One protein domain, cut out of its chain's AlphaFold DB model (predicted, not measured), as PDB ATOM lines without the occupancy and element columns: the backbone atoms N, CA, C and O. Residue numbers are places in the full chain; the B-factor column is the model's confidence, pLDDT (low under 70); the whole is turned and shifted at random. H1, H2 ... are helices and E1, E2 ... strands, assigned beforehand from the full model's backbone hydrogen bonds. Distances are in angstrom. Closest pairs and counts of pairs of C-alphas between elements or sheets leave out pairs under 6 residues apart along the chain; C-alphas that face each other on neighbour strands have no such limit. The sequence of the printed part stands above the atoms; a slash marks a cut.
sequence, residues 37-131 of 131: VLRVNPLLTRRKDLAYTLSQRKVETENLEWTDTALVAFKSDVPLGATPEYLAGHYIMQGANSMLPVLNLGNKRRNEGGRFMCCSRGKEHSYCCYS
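What this domain is: This is residues 37 to 131 of the 131 residues of the protein "SAM_MT_RSMB_NOP domain-containing protein" of Vittaforma corneae (strain ATCC 50505) (UniProt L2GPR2). A twisted sheet of four strands, with the helix H1 packed along one of its faces, makes the larger body; at the other end of the long axis sits a smaller, looser part, where the short helices H3 and H4 meet and residues 106 to 122 loop outward between them. The little helix H2 only grazes the sheet. The printed part has 95 residues with four named helices and four named strands, in the order E1 H1 E2 E3 H2 E4 H3 H4; the sheet runs E2 E3 E1 E4, antiparallel throughout. The class is mixed, helices and strands, with 47 residues, under half, in named elements. The whole is compact by its radius of gyration of the C-alphas, 13.6 A, yet elongated in outline, 40 by 25 by 22 A.

How they stand to each other: Start with the sheet: E2, residues 59 to 63, and E3, residues 70 to 76, form a hairpin, with N 62 and O 72 2.9 A apart. On the other side of E3, look for E1, residues 37 to 40, where N 38 and O 71 are 2.7 A apart. The edge strand E4, residues 91 to 93, is the antiparallel neighbour of E1, with N 39 and O 92 2.8 A apart. The sheet is only just strongly twisted, its C-alphas lying up to 4.4 A off the best plane. Over E3 you find H1, residues 47 to 56, on the sheet at a height over the sheet of 8.2 A; it runs along the strands, at 3 degrees to E3 on the local plane, in two layers, a helix on one face of a sheet. The closest C-alphas of H1 and E2 are those of Ala 51 and Thr 61, 6.5 A apart. E1, H1 and E2 make a split strand-helix-strand unit, two strands of one sheet with a helix between them along the chain and another strand, E3, between them in the sheet, and its crossover is right-handed. E3, E4 and H2, residues 84 to 87, make another, with E1 between the strands, also right-handed. H2 only grazes the sheet, with residues 85 to 86. H4, residues 123 to 130, only grazes it with residues 123 to 127, and H3, residues 100 to 105, is not on it. H3 and H4 only just touch, with 3 pairs of C-alphas within 8 A, the closest those of Val 102 and Cys 128 at 6.6 A; they run the same way at a steep tilt of 38 degrees. In H1, H3 and H4 each O i to N i+4 pair is within hydrogen-bond range; H2 is too short for such a pair.

Where its parts are: Find C-alpha 37 at (-36.027, 50.469, 88.969), where E1 begins. From C-alpha 70 at (-30.318, 47.211, 86.810), E3 runs 16.6 A to C-alpha 76. H1 is 14.5 A long, E2 12.9 A and H4 10.8 A, ending at C-alpha 130, (-33.010, 36.181, 79.396).

The domain as a whole: The C-alphas of Asp 77 and Glu 112 are the two farthest apart, 41.6 A. The printed part has no cut, and the link from H3 to H4, 17 residues, is long. The mean pLDDT of the printed part is 77.7, and residues 106 to 131 are under 70.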
ATOM      1  N   VAL A  37     -37.191  51.233  89.423       90.75
ATOM      2  CA  VAL A  37     -36.027  50.469  88.969       90.75
ATOM      3  C   VAL A  37     -36.287  49.920  87.565       90.75
ATOM      4  O   VAL A  37     -37.380  49.441  87.243       90.75
ATOM      5  N   LEU A  38     -35.281  50.035  86.705       90.81
ATOM      6  CA  LEU A  38     -35.270  49.597  85.318       90.81
ATOM      7  C   LEU A  38     -34.354  48.383  85.190       90.81
ATOM      8  O   LEU A  38     -33.160  48.454  85.478       90.81
ATOM      9  N   ARG A  39     -34.907  47.267  84.719       89.88
ATOM     10  CA  ARG A  39     -34.134  46.088  84.334       89.88
ATOM     11  C   ARG A  39     -33.707  46.220  82.883       89.88
ATOM     12  O   ARG A  39     -34.565  46.275  82.006       89.88
ATOM     13  N   VAL A  40     -32.408  46.206  82.630       91.19
ATOM     14  CA  VAL A  40     -31.833  46.224  81.284       91.19
ATOM     15  C   VAL A  40     -31.937  44.835  80.659       91.19
ATOM     16  O   VAL A  40     -31.764  43.825  81.343       91.19
ATOM     17  N   ASN A  41     -32.221  44.777  79.361       89.81
ATOM     18  CA  ASN A  41     -32.154  43.547  78.588       89.81
ATOM     19  C   ASN A  41     -30.749  43.385  77.972       89.81
ATOM     20  O   ASN A  41     -30.476  44.009  76.941       89.81
ATOM     21  N   PRO A  42     -29.869  42.542  78.552       84.81
ATOM     22  CA  PRO A  42     -28.495  42.384  78.073       84.81
ATOM     23  C   PRO A  42     -28.405  41.794  76.658       84.81
ATOM     24  O   PRO A  42     -27.359  41.905  76.025       84.81
ATOM     25  N   LEU A  43     -29.487  41.196  76.139       85.69
ATOM     26  CA  LEU A  43     -29.543  40.683  74.766       85.69
ATOM     27  C   LEU A  43     -29.622  41.794  73.714       85.69
ATOM     28  O   LEU A  43     -29.231  41.571  72.572       85.69
ATOM     29  N   LEU A  44     -30.157  42.962  74.083       87.69
ATOM     30  CA  LEU A  44     -30.405  44.068  73.154       87.69
ATOM     31  C   LEU A  44     -29.494  45.268  73.401       87.69
ATOM     32  O   LEU A  44     -29.158  45.981  72.462       87.69
ATOM     33  N   THR A  45     -29.130  45.544  74.653       89.88
ATOM     34  CA  THR A  45     -28.295  46.701  74.993       89.88
ATOM     35  C   THR A  45     -27.487  46.460  76.258       89.88
ATOM     36  O   THR A  45     -27.859  45.658  77.118       89.88
ATOM     37  N   ARG A  46     -26.370  47.175  76.396       90.56
ATOM     38  CA  ARG A  46     -25.571  47.170  77.623       90.56
ATOM     39  C   ARG A  46     -26.087  48.240  78.576       90.56
ATOM     40  O   ARG A  46     -26.589  49.280  78.161       90.56
ATOM     41  N   ARG A  47     -25.880  48.026  79.878       90.62
ATOM     42  CA  ARG A  47     -26.278  48.980  80.928       90.62
ATOM     43  C   ARG A  47     -25.732  50.395  80.688       90.62
ATOM     44  O   ARG A  47     -26.467  51.357  80.865       90.62
ATOM     45  N   LYS A  48     -24.471  50.512  80.255       90.50
ATOM     46  CA  LYS A  48     -23.824  51.804  79.960       90.50
ATOM     47  C   LYS A  48     -24.483  52.529  78.786       90.50
ATOM     48  O   LYS A  48     -24.754  53.720  78.890       90.50
ATOM     49  N   ASP A  49     -24.769  51.798  77.712       91.94
ATOM     50  CA  ASP A  49     -25.365  52.359  76.499       91.94
ATOM     51  C   ASP A  49     -26.792  52.833  76.783       91.94
ATOM     52  O   ASP A  49     -27.160  53.946  76.420       91.94
ATOM     53  N   LEU A  50     -27.567  52.044  77.538       91.12
ATOM     54  CA  LEU A  50     -28.904  52.450  77.963       91.12
ATOM     55  C   LEU A  50     -28.877  53.684  78.877       91.12
ATOM     56  O   LEU A  50     -29.681  54.591  78.679       91.12
ATOM     57  N   ALA A  51     -27.966  53.741  79.853       91.31
ATOM     58  CA  ALA A  51     -27.820  54.910  80.723       91.31
ATOM     59  C   ALA A  51     -27.476  56.171  79.912       91.31
ATOM     60  O   ALA A  51     -28.038  57.238  80.156       91.31
ATOM     61  N   TYR A  52     -26.622  56.037  78.893       92.19
ATOM     62  CA  TYR A  52     -26.312  57.126  77.970       92.19
ATOM     63  C   TYR A  52     -27.550  57.579  77.180       92.19
ATOM     64  O   TYR A  52     -27.861  58.769  77.158       92.19
ATOM     65  N   THR A  53     -28.304  56.649  76.588       91.19
ATOM     66  CA  THR A  53     -29.535  56.972  75.847       91.19
ATOM     67  C   THR A  53     -30.588  57.642  76.735       91.19
ATOM     68  O   THR A  53     -31.221  58.614  76.321       91.19
ATOM     69  N   LEU A  54     -30.758  57.168  77.970       90.12
ATOM     70  CA  LEU A  54     -31.690  57.748  78.940       90.12
ATOM     71  C   LEU A  54     -31.238  59.140  79.412       90.12
ATOM     72  O   LEU A  54     -32.073  60.036  79.545       90.12
ATOM     73  N   SER A  55     -29.929  59.364  79.557       90.50
ATOM     74  CA  SER A  55     -29.364  60.684  79.863       90.50
ATOM     75  C   SER A  55     -29.680  61.714  78.769       90.50
ATOM     76  O   SER A  55     -30.090  62.832  79.085       90.50
ATOM     77  N   GLN A  56     -29.621  61.330  77.485       90.00
ATOM     78  CA  GLN A  56     -30.024  62.205  76.369       90.00
ATOM     79  C   GLN A  56     -31.507  62.612  76.427       90.00
ATOM     80  O   GLN A  56     -31.891  63.653  75.894       90.00
ATOM     81  N   ARG A  57     -32.350  61.821  77.099       87.25
ATOM     82  CA  ARG A  57     -33.780  62.102  77.307       87.25
ATOM     83  C   ARG A  57     -34.077  62.799  78.638       87.25
ATOM     84  O   ARG A  57     -35.240  62.849  79.032       87.25
ATOM     85  N   LYS A  58     -33.052  63.334  79.316       87.75
ATOM     86  CA  LYS A  58     -33.161  63.987  80.634       87.75
ATOM     87  C   LYS A  58     -33.744  63.070  81.715       87.75
ATOM     88  O   LYS A  58     -34.499  63.511  82.578       87.75
ATOM     89  N   VAL A  59     -33.420  61.780  81.655       88.44
ATOM     90  CA  VAL A  59     -33.737  60.842  82.733       88.44
ATOM     91  C   VAL A  59     -32.514  60.713  83.633       88.44
ATOM     92  O   VAL A  59     -31.443  60.303  83.183       88.44
ATOM     93  N   GLU A  60     -32.682  61.041  84.910       88.88
ATOM     94  CA  GLU A  60     -31.654  60.827  85.928       88.88
ATOM     95  C   GLU A  60     -31.637  59.346  86.310       88.88
ATOM     96  O   GLU A  60     -32.614  58.823  86.860       88.88
ATOM     97  N   THR A  61     -30.532  58.669  85.984       89.94
ATOM     98  CA  THR A  61     -30.346  57.246  86.278       89.94
ATOM     99  C   THR A  61     -29.062  56.996  87.049       89.94
ATOM    100  O   THR A  61     -28.019  57.567  86.736       89.94
ATOM    101  N   GLU A  62     -29.134  56.096  88.024       90.50
ATOM    102  CA  GLU A  62     -27.984  55.597  88.773       90.50
ATOM    103  C   GLU A  62     -27.863  54.082  88.652       90.50
ATOM    104  O   GLU A  62     -28.821  53.358  88.369       90.50
ATOM    105  N   ASN A  63     -26.647  53.592  88.869       89.88
ATOM    106  CA  ASN A  63     -26.364  52.168  88.847       89.88
ATOM    107  C   ASN A  63     -26.766  51.523  90.169       89.88
ATOM    108  O   ASN A  63     -26.443  52.034  91.236       89.88
ATOM    109  N   LEU A  64     -27.404  50.360  90.090       88.50
ATOM    110  CA  LEU A  64     -27.705  49.567  91.272       88.50
ATOM    111  C   LEU A  64     -26.480  48.720  91.646       88.50
ATOM    112  O   LEU A  64     -26.056  47.876  90.863       88.50
ATOM    113  N   GLU A  65     -25.901  48.941  92.826       85.38
ATOM    114  CA  GLU A  65     -24.576  48.396  93.181       85.38
ATOM    115  C   GLU A  65     -24.500  46.862  93.204       85.38
ATOM    116  O   GLU A  65     -23.472  46.283  92.867       85.38
ATOM    117  N   TRP A  66     -25.589  46.190  93.571       82.62
ATOM    118  CA  TRP A  66     -25.637  44.734  93.724       82.62
ATOM    119  C   TRP A  66     -26.068  43.994  92.449       82.62
ATOM    120  O   TRP A  66     -26.254  42.777  92.480       82.62
ATOM    121  N   THR A  67     -26.290  44.683  91.323       83.69
ATOM    122  CA  THR A  67     -26.694  44.034  90.065       83.69
ATOM    123  C   THR A  67     -26.192  44.759  88.830       83.69
ATOM    124  O   THR A  67     -26.451  45.938  88.613       83.69
ATOM    125  N   ASP A  68     -25.595  43.997  87.916       83.50
ATOM    126  CA  ASP A  68     -25.056  44.535  86.667       83.50
ATOM    127  C   ASP A  68     -26.102  44.849  85.594       83.50
ATOM    128  O   ASP A  68     -25.798  45.537  84.617       83.50
ATOM    129  N   THR A  69     -27.335  44.373  85.760       85.12
ATOM    130  CA  THR A  69     -28.431  44.521  84.790       85.12
ATOM    131  C   THR A  69     -29.530  45.485  85.241       85.12
ATOM    132  O   THR A  69     -30.620  45.454  84.671       85.12
ATOM    133  N   ALA A  70     -29.295  46.321  86.256       90.06
ATOM    134  CA  ALA A  70     -30.318  47.211  86.810       90.06
ATOM    135  C   ALA A  70     -29.852  48.672  86.923       90.06
ATOM    136  O   ALA A  70     -28.687  48.956  87.206       90.06
ATOM    137  N   LEU A  71     -30.792  49.591  86.696       90.75
ATOM    138  CA  LEU A  71     -30.638  51.040  86.839       90.75
ATOM    139  C   LEU A  71     -31.779  51.584  87.703       90.75
ATOM    140  O   LEU A  71     -32.920  51.145  87.566       90.75
ATOM    141  N   VAL A  72     -31.498  52.543  88.575       91.06
ATOM    142  CA  VAL A  72     -32.511  53.260  89.357       91.06
ATOM    143  C   VAL A  72     -32.811  54.574  88.653       91.06
ATOM    144  O   VAL A  72     -31.893  55.346  88.401       91.06
ATOM    145  N   ALA A  73     -34.075  54.821  88.317       89.69
ATOM    146  CA  ALA A  73     -34.537  56.078  87.742       89.69
ATOM    147  C   ALA A  73     -35.222  56.921  88.829       89.69
ATOM    148  O   ALA A  73     -36.163  56.456  89.484       89.69
ATOM    149  N   PHE A  74     -34.756  58.157  89.008       85.12
ATOM    150  CA  PHE A  74     -35.305  59.082  90.004       85.12
ATOM    151  C   PHE A  74     -36.352  60.001  89.394       85.12
ATOM    152  O   PHE A  74     -37.519  59.970  89.782       85.12
ATOM    153  N   LYS A  75     -35.927  60.814  88.424       80.00
ATOM    154  CA  LYS A  75     -36.765  61.796  87.745       80.00
ATOM    155  C   LYS A  75     -36.648  61.636  86.239       80.00
ATOM    156  O   LYS A  75     -35.572  61.379  85.699       80.00
ATOM    157  N   SER A  76     -37.786  61.787  85.576       81.50
ATOM    158  CA  SER A  76     -37.905  61.731  84.127       81.50
ATOM    159  C   SER A  76     -38.955  62.734  83.673       81.50
ATOM    160  O   SER A  76     -40.106  62.640  84.101       81.50
ATOM    161  N   ASP A  77     -38.586  63.634  82.766       78.81
ATOM    162  CA  ASP A  77     -39.551  64.520  82.095       78.81
ATOM    163  C   ASP A  77     -40.478  63.730  81.152       78.81
ATOM    164  O   ASP A  77     -41.613  64.122  80.888       78.81
ATOM    165  N   VAL A  78     -39.995  62.589  80.645       82.50
ATOM    166  CA  VAL A  78     -40.715  61.702  79.725       82.50
ATOM    167  C   VAL A  78     -41.192  60.456  80.476       82.50
ATOM    168  O   VAL A  78     -40.399  59.850  81.199       82.50
ATOM    169  N   PRO A  79     -42.445  60.000  80.291       85.12
ATOM    170  CA  PRO A  79     -42.912  58.762  80.904       85.12
ATOM    171  C   PRO A  79     -42.082  57.565  80.420       85.12
ATOM    172  O   PRO A  79     -42.087  57.227  79.235       85.12
ATOM    173  N   LEU A  80     -41.410  56.881  81.353       86.81
ATOM    174  CA  LEU A  80     -40.518  55.744  81.072       86.81
ATOM    175  C   LEU A  80     -41.209  54.645  80.240       86.81
ATOM    176  O   LEU A  80     -40.621  54.091  79.314       86.81
ATOM    177  N   GLY A  81     -42.501  54.403  80.483       86.12
ATOM    178  CA  GLY A  81     -43.305  53.418  79.749       86.12
ATOM    179  C   GLY A  81     -43.683  53.780  78.306       86.12
ATOM    180  O   GLY A  81     -44.242  52.932  77.619       86.12
ATOM    181  N   ALA A  82     -43.399  54.998  77.841       85.94
ATOM    182  CA  ALA A  82     -43.656  55.426  76.460       85.94
ATOM    183  C   ALA A  82     -42.371  55.764  75.690       85.94
ATOM    184  O   ALA A  82     -42.425  56.257  74.564       85.94
ATOM    185  N   THR A  83     -41.205  55.520  76.291       88.75
ATOM    186  CA  THR A  83     -39.930  55.714  75.599       88.75
ATOM    187  C   THR A  83     -39.771  54.677  74.481       88.75
ATOM    188  O   THR A  83     -40.173  53.521  74.654       88.75
ATOM    189  N   PRO A  84     -39.183  55.042  73.329       89.19
ATOM    190  CA  PRO A  84     -38.959  54.082  72.251       89.19
ATOM    191  C   PRO A  84     -38.049  52.935  72.701       89.19
ATOM    192  O   PRO A  84     -38.211  51.815  72.233       89.19
ATOM    193  N   GLU A  85     -37.153  53.170  73.662       90.50
ATOM    194  CA  GLU A  85     -36.298  52.140  74.246       90.50
ATOM    195  C   GLU A  85     -37.109  51.101  75.035       90.50
ATOM    196  O   GLU A  85     -36.831  49.903  74.953       90.50
ATOM    197  N   TYR A  86     -38.140  51.541  75.764       90.88
ATOM    198  CA  TYR A  86     -39.069  50.639  76.442       90.88
ATOM    199  C   TYR A  86     -39.909  49.844  75.434       90.88
ATOM    200  O   TYR A  86     -40.035  48.628  75.563       90.88
ATOM    201  N   LEU A  87     -40.428  50.507  74.393       88.44
ATOM    202  CA  LEU A  87     -41.235  49.863  73.347       88.44
ATOM    203  C   LEU A  87     -40.428  48.866  72.503       88.44
ATOM    204  O   LEU A  87     -40.954  47.826  72.113       88.44
ATOM    205  N   ALA A  88     -39.147  49.146  72.269       89.31
ATOM    206  CA  ALA A  88     -38.216  48.228  71.617       89.31
ATOM    207  C   ALA A  88     -37.708  47.112  72.554       89.31
ATOM    208  O   ALA A  88     -36.978  46.222  72.119       89.31
ATOM    209  N   GLY A  89     -38.094  47.122  73.836       88.94
ATOM    210  CA  GLY A  89     -37.767  46.064  74.792       88.94
ATOM    211  C   GLY A  89     -36.341  46.115  75.346       88.94
ATOM    212  O   GLY A  89     -35.867  45.116  75.898       88.94
ATOM    213  N   HIS A  90     -35.650  47.256  75.238       90.19
ATOM    214  CA  HIS A  90     -34.307  47.437  75.803       90.19
ATOM    215  C   HIS A  90     -34.300  47.378  77.332       90.19
ATOM    216  O   HIS A  90     -33.285  47.010  77.928       90.19
ATOM    217  N   TYR A  91     -35.417  47.721  77.973       91.69
ATOM    218  CA  TYR A  91     -35.571  47.596  79.414       91.69
ATOM    219  C   TYR A  91     -37.021  47.357  79.834       91.69
ATOM    220  O   TYR A  91     -37.960  47.611  79.084       91.69
ATOM    221  N   ILE A  92     -37.203  46.879  81.065       90.38
ATOM    222  CA  ILE A  92     -38.508  46.664  81.697       90.38
ATOM    223  C   ILE A  92     -38.511  47.349  83.065       90.38
ATOM    224  O   ILE A  92     -37.584  47.175  83.850       90.38
ATOM    225  N   MET A  93     -39.572  48.092  83.389       88.88
ATOM    226  CA  MET A  93     -39.770  48.653  84.730       88.88
ATOM    227  C   MET A  93     -40.111  47.534  85.717       88.88
ATOM    228  O   MET A  93     -41.168  46.902  85.599       88.88
ATOM    229  N   GLN A  94     -39.244  47.283  86.689       86.31
ATOM    230  CA  GLN A  94     -39.372  46.181  87.637       86.31
ATOM    231  C   GLN A  94     -38.780  46.600  88.982       86.31
ATOM    232  O   GLN A  94     -37.678  47.124  89.024       86.31
ATOM    233  N   GLY A  95     -39.490  46.364  90.088       84.38
ATOM    234  CA  GLY A  95     -38.985  46.736  91.411       84.38
ATOM    235  C   GLY A  95     -37.729  45.943  91.787       84.38
ATOM    236  O   GLY A  95     -37.691  44.733  91.565       84.38
ATOM    237  N   ALA A  96     -36.748  46.606  92.408       84.50
ATOM    238  CA  ALA A  96     -35.498  46.002  92.888       84.50
ATOM    239  C   ALA A  96     -35.715  44.647  93.587       84.50
ATOM    240  O   ALA A  96     -35.123  43.638  93.215       84.50
ATOM    241  N   ASN A  97     -36.653  44.596  94.535       82.62
ATOM    242  CA  ASN A  97     -36.895  43.408  95.356       82.62
ATOM    243  C   ASN A  97     -37.347  42.183  94.548       82.62
ATOM    244  O   ASN A  97     -37.110  41.061  94.974       82.62
ATOM    245  N   SER A  98     -37.970  42.379  93.383       80.88
ATOM    246  CA  SER A  98     -38.400  41.264  92.521       80.88
ATOM    247  C   SER A  98     -37.256  40.646  91.707       80.88
ATOM    248  O   SER A  98     -37.444  39.610  91.078       80.88
ATOM    249  N   MET A  99     -36.065  41.258  91.709       80.50
ATOM    250  CA  MET A  99     -34.870  40.702  91.060       80.50
ATOM    251  C   MET A  99     -34.105  39.750  91.987       80.50
ATOM    252  O   MET A  99     -33.506  38.785  91.516       80.50
ATOM    253  N   LEU A 100     -34.173  39.980  93.304       82.50
ATOM    254  CA  LEU A 100     -33.447  39.202  94.313       82.50
ATOM    255  C   LEU A 100     -33.738  37.692  94.265       82.50
ATOM    256  O   LEU A 100     -32.781  36.925  94.326       82.50
ATOM    257  N   PRO A 101     -34.995  37.222  94.112       80.69
ATOM    258  CA  PRO A 101     -35.264  35.786  94.061       80.69
ATOM    259  C   PRO A 101     -34.564  35.094  92.890       80.69
ATOM    260  O   PRO A 101     -34.095  33.971  93.037       80.69
ATOM    261  N   VAL A 102     -34.473  35.766  91.740       75.19
ATOM    262  CA  VAL A 102     -33.861  35.200  90.530       75.19
ATOM    263  C   VAL A 102     -32.337  35.240  90.617       75.19
ATOM    264  O   VAL A 102     -31.692  34.256  90.271       75.19
ATOM    265  N   LEU A 103     -31.763  36.322  91.152       77.75
ATOM    266  CA  LEU A 103     -30.324  36.395  91.429       77.75
ATOM    267  C   LEU A 103     -29.886  35.302  92.410       77.75
ATOM    268  O   LEU A 103     -28.902  34.608  92.165       77.75
ATOM    269  N   ASN A 104     -30.653  35.104  93.486       79.88
ATOM    270  CA  ASN A 104     -30.358  34.103  94.512       79.88
ATOM    271  C   ASN A 104     -30.557  32.666  94.026       79.88
ATOM    272  O   ASN A 104     -29.900  31.760  94.533       79.88
ATOM    273  N   LEU A 105     -31.450  32.440  93.056       73.81
ATOM    274  CA  LEU A 105     -31.620  31.120  92.445       73.81
ATOM    275  C   LEU A 105     -30.341  30.674  91.716       73.81
ATOM    276  O   LEU A 105     -30.151  29.475  91.500       73.81
ATOM    277  N   GLY A 106     -29.471  31.629  91.364       65.19
ATOM    278  CA  GLY A 106     -28.391  31.434  90.415       65.19
ATOM    279  C   GLY A 106     -28.986  31.215  89.030       65.19
ATOM    280  O   GLY A 106     -29.971  30.493  88.865       65.19
ATOM    281  N   ASN A 107     -28.414  31.839  88.006       56.97
ATOM    282  CA  ASN A 107     -28.861  31.618  86.634       56.97
ATOM    283  C   ASN A 107     -28.671  30.137  86.279       56.97
ATOM    284  O   ASN A 107     -27.573  29.698  85.924       56.97
ATOM    285  N   LYS A 108     -29.732  29.335  86.427       52.97
ATOM    286  CA  LYS A 108     -29.747  27.955  85.952       52.97
ATOM    287  C   LYS A 108     -29.479  27.991  84.458       52.97
ATOM    288  O   LYS A 108     -29.997  28.846  83.743       52.97
ATOM    289  N   ARG A 109     -28.638  27.069  83.990       50.22
ATOM    290  CA  ARG A 109     -28.259  26.976  82.578       50.22
ATOM    291  C   ARG A 109     -29.519  26.996  81.712       50.22
ATOM    292  O   ARG A 109     -30.464  26.266  81.996       50.22
ATOM    293  N   ARG A 110     -29.465  27.765  80.619       50.56
ATOM    294  CA  ARG A 110     -30.508  28.032  79.601       50.56
ATOM    295  C   ARG A 110     -31.365  26.832  79.143       50.56
ATOM    296  O   ARG A 110     -32.407  27.034  78.533       50.56
ATOM    297  N   ASN A 111     -30.945  25.600  79.429       52.44
ATOM    298  CA  ASN A 111     -31.576  24.363  78.972       52.44
ATOM    299  C   ASN A 111     -32.299  23.577  80.083       52.44
ATOM    300  O   ASN A 111     -32.902  22.545  79.798       52.44
ATOM    301  N   GLU A 112     -32.257  24.027  81.337       55.31
ATOM    302  CA  GLU A 112     -33.009  23.400  82.425       55.31
ATOM    303  C   GLU A 112     -34.359  24.105  82.566       55.31
ATOM    304  O   GLU A 112     -34.433  25.252  83.001       55.31
ATOM    305  N   GLY A 113     -35.444  23.435  82.172       52.97
ATOM    306  CA  GLY A 113     -36.799  23.979  82.267       52.97
ATOM    307  C   GLY A 113     -37.189  24.300  83.713       52.97
ATOM    308  O   GLY A 113     -37.683  23.436  84.438       52.97
ATOM    309  N   GLY A 114     -36.984  25.549  84.135       57.03
ATOM    310  CA  GLY A 114     -37.438  26.059  85.424       57.03
ATOM    311  C   GLY A 114     -38.961  26.155  85.450       57.03
ATOM    312  O   GLY A 114     -39.555  26.913  84.688       57.03
ATOM    313  N   ARG A 115     -39.617  25.384  86.324       51.22
ATOM    314  CA  ARG A 115     -41.046  25.566  86.608       51.22
ATOM    315  C   ARG A 115     -41.209  26.609  87.704       51.22
ATOM    316  O   ARG A 115     -40.797  26.366  88.835       51.22
ATOM    317  N   PHE A 116     -41.870  27.718  87.391       57.03
ATOM    318  CA  PHE A 116     -42.294  28.705  88.381       57.03
ATOM    319  C   PHE A 116     -43.809  28.605  88.587       57.03
ATOM    320  O   PHE A 116     -44.579  28.663  87.631       57.03
ATOM    321  N   MET A 117     -44.237  28.409  89.837       51.88
ATOM    322  CA  MET A 117     -45.636  28.106  90.176       51.88
ATOM    323  C   MET A 117     -46.529  29.337  90.388       51.88
ATOM    324  O   MET A 117     -47.737  29.224  90.222       51.88
ATOM    325  N   CYS A 118     -45.975  30.501  90.746       56.84
ATOM    326  CA  CYS A 118     -46.765  31.678  91.133       56.84
ATOM    327  C   CYS A 118     -46.225  32.980  90.521       56.84
ATOM    328  O   CYS A 118     -46.097  33.999  91.192       56.84
ATOM    329  N   CYS A 119     -45.871  32.955  89.235       49.75
ATOM    330  CA  CYS A 119     -45.551  34.183  88.512       49.75
ATOM    331  C   CYS A 119     -46.837  34.757  87.913       49.75
ATOM    332  O   CYS A 119     -47.349  34.234  86.920       49.75
ATOM    333  N   SER A 120     -47.340  35.865  88.468       45.50
ATOM    334  CA  SER A 120     -48.265  36.737  87.736       45.50
ATOM    335  C   SER A 120     -47.559  37.172  86.450       45.50
ATOM    336  O   SER A 120     -46.599  37.939  86.474       45.50
ATOM    337  N   ARG A 121     -47.969  36.545  85.344       45.41
ATOM    338  CA  ARG A 121     -47.339  36.530  84.015       45.41
ATOM    339  C   ARG A 121     -46.610  37.835  83.664       45.41
ATOM    340  O   ARG A 121     -47.252  38.850  83.422       45.41
ATOM    341  N   GLY A 122     -45.279  37.797  83.545       56.31
ATOM    342  CA  GLY A 122     -44.558  38.839  82.807       56.31
ATOM    343  C   GLY A 122     -43.094  39.023  83.190       56.31
ATOM    344  O   GLY A 122     -42.200  38.519  82.512       56.31
ATOM    345  N   LYS A 123     -42.835  39.799  84.246       57.38
ATOM    346  CA  LYS A 123     -41.524  40.446  84.451       57.38
ATOM    347  C   LYS A 123     -40.453  39.513  85.026       57.38
ATOM    348  O   LYS A 123     -39.334  39.493  84.525       57.38
ATOM    349  N   GLU A 124     -40.811  38.694  86.011       56.53
ATOM    350  CA  GLU A 124     -39.880  37.772  86.683       56.53
ATOM    351  C   GLU A 124     -39.508  36.574  85.796       56.53
ATOM    352  O   GLU A 124     -38.336  36.229  85.678       56.53
ATOM    353  N   HIS A 125     -40.487  36.007  85.079       53.56
ATOM    354  CA  HIS A 125     -40.251  34.960  84.076       53.56
ATOM    355  C   HIS A 125     -39.304  35.420  82.967       53.56
ATOM    356  O   HIS A 125     -38.399  34.686  82.582       53.56
ATOM    357  N   SER A 126     -39.495  36.648  82.476       56.41
ATOM    358  CA  SER A 126     -38.601  37.237  81.480       56.41
ATOM    359  C   SER A 126     -37.161  37.241  81.991       56.41
ATOM    360  O   SER A 126     -36.251  36.853  81.271       56.41
ATOM    361  N   TYR A 127     -36.935  37.624  83.249       57.97
ATOM    362  CA  TYR A 127     -35.578  37.695  83.778       57.97
ATOM    363  C   TYR A 127     -34.868  36.334  83.790       57.97
ATOM    364  O   TYR A 127     -33.730  36.257  83.342       57.97
ATOM    365  N   CYS A 128     -35.558  35.259  84.181       51.31
ATOM    366  CA  CYS A 128     -34.966  33.920  84.183       51.31
ATOM    367  C   CYS A 128     -34.742  33.341  82.772       51.31
ATOM    368  O   CYS A 128     -33.838  32.536  82.585       51.31
ATOM    369  N   CYS A 129     -35.549  33.725  81.777       48.75
ATOM    370  CA  CYS A 129     -35.360  33.283  80.390       48.75
ATOM    371  C   CYS A 129     -34.253  34.050  79.646       48.75
ATOM    372  O   CYS A 129     -33.741  33.556  78.640       48.75
ATOM    373  N   TYR A 130     -33.937  35.274  80.083       48.41
ATOM    374  CA  TYR A 130     -33.010  36.181  79.396       48.41
ATOM    375  C   TYR A 130     -31.637  36.308  80.070       48.41
ATOM    376  O   TYR A 130     -30.789  37.020  79.528       48.41
ATOM    377  N   SER A 131     -31.426  35.669  81.227       45.06
ATOM    378  CA  SER A 131     -30.138  35.643  81.931       45.06
ATOM    379  C   SER A 131     -29.408  34.315  81.779       45.06
ATOM    380  O   SER A 131     -28.184  34.344  82.040       45.06
TER     381      SER A 131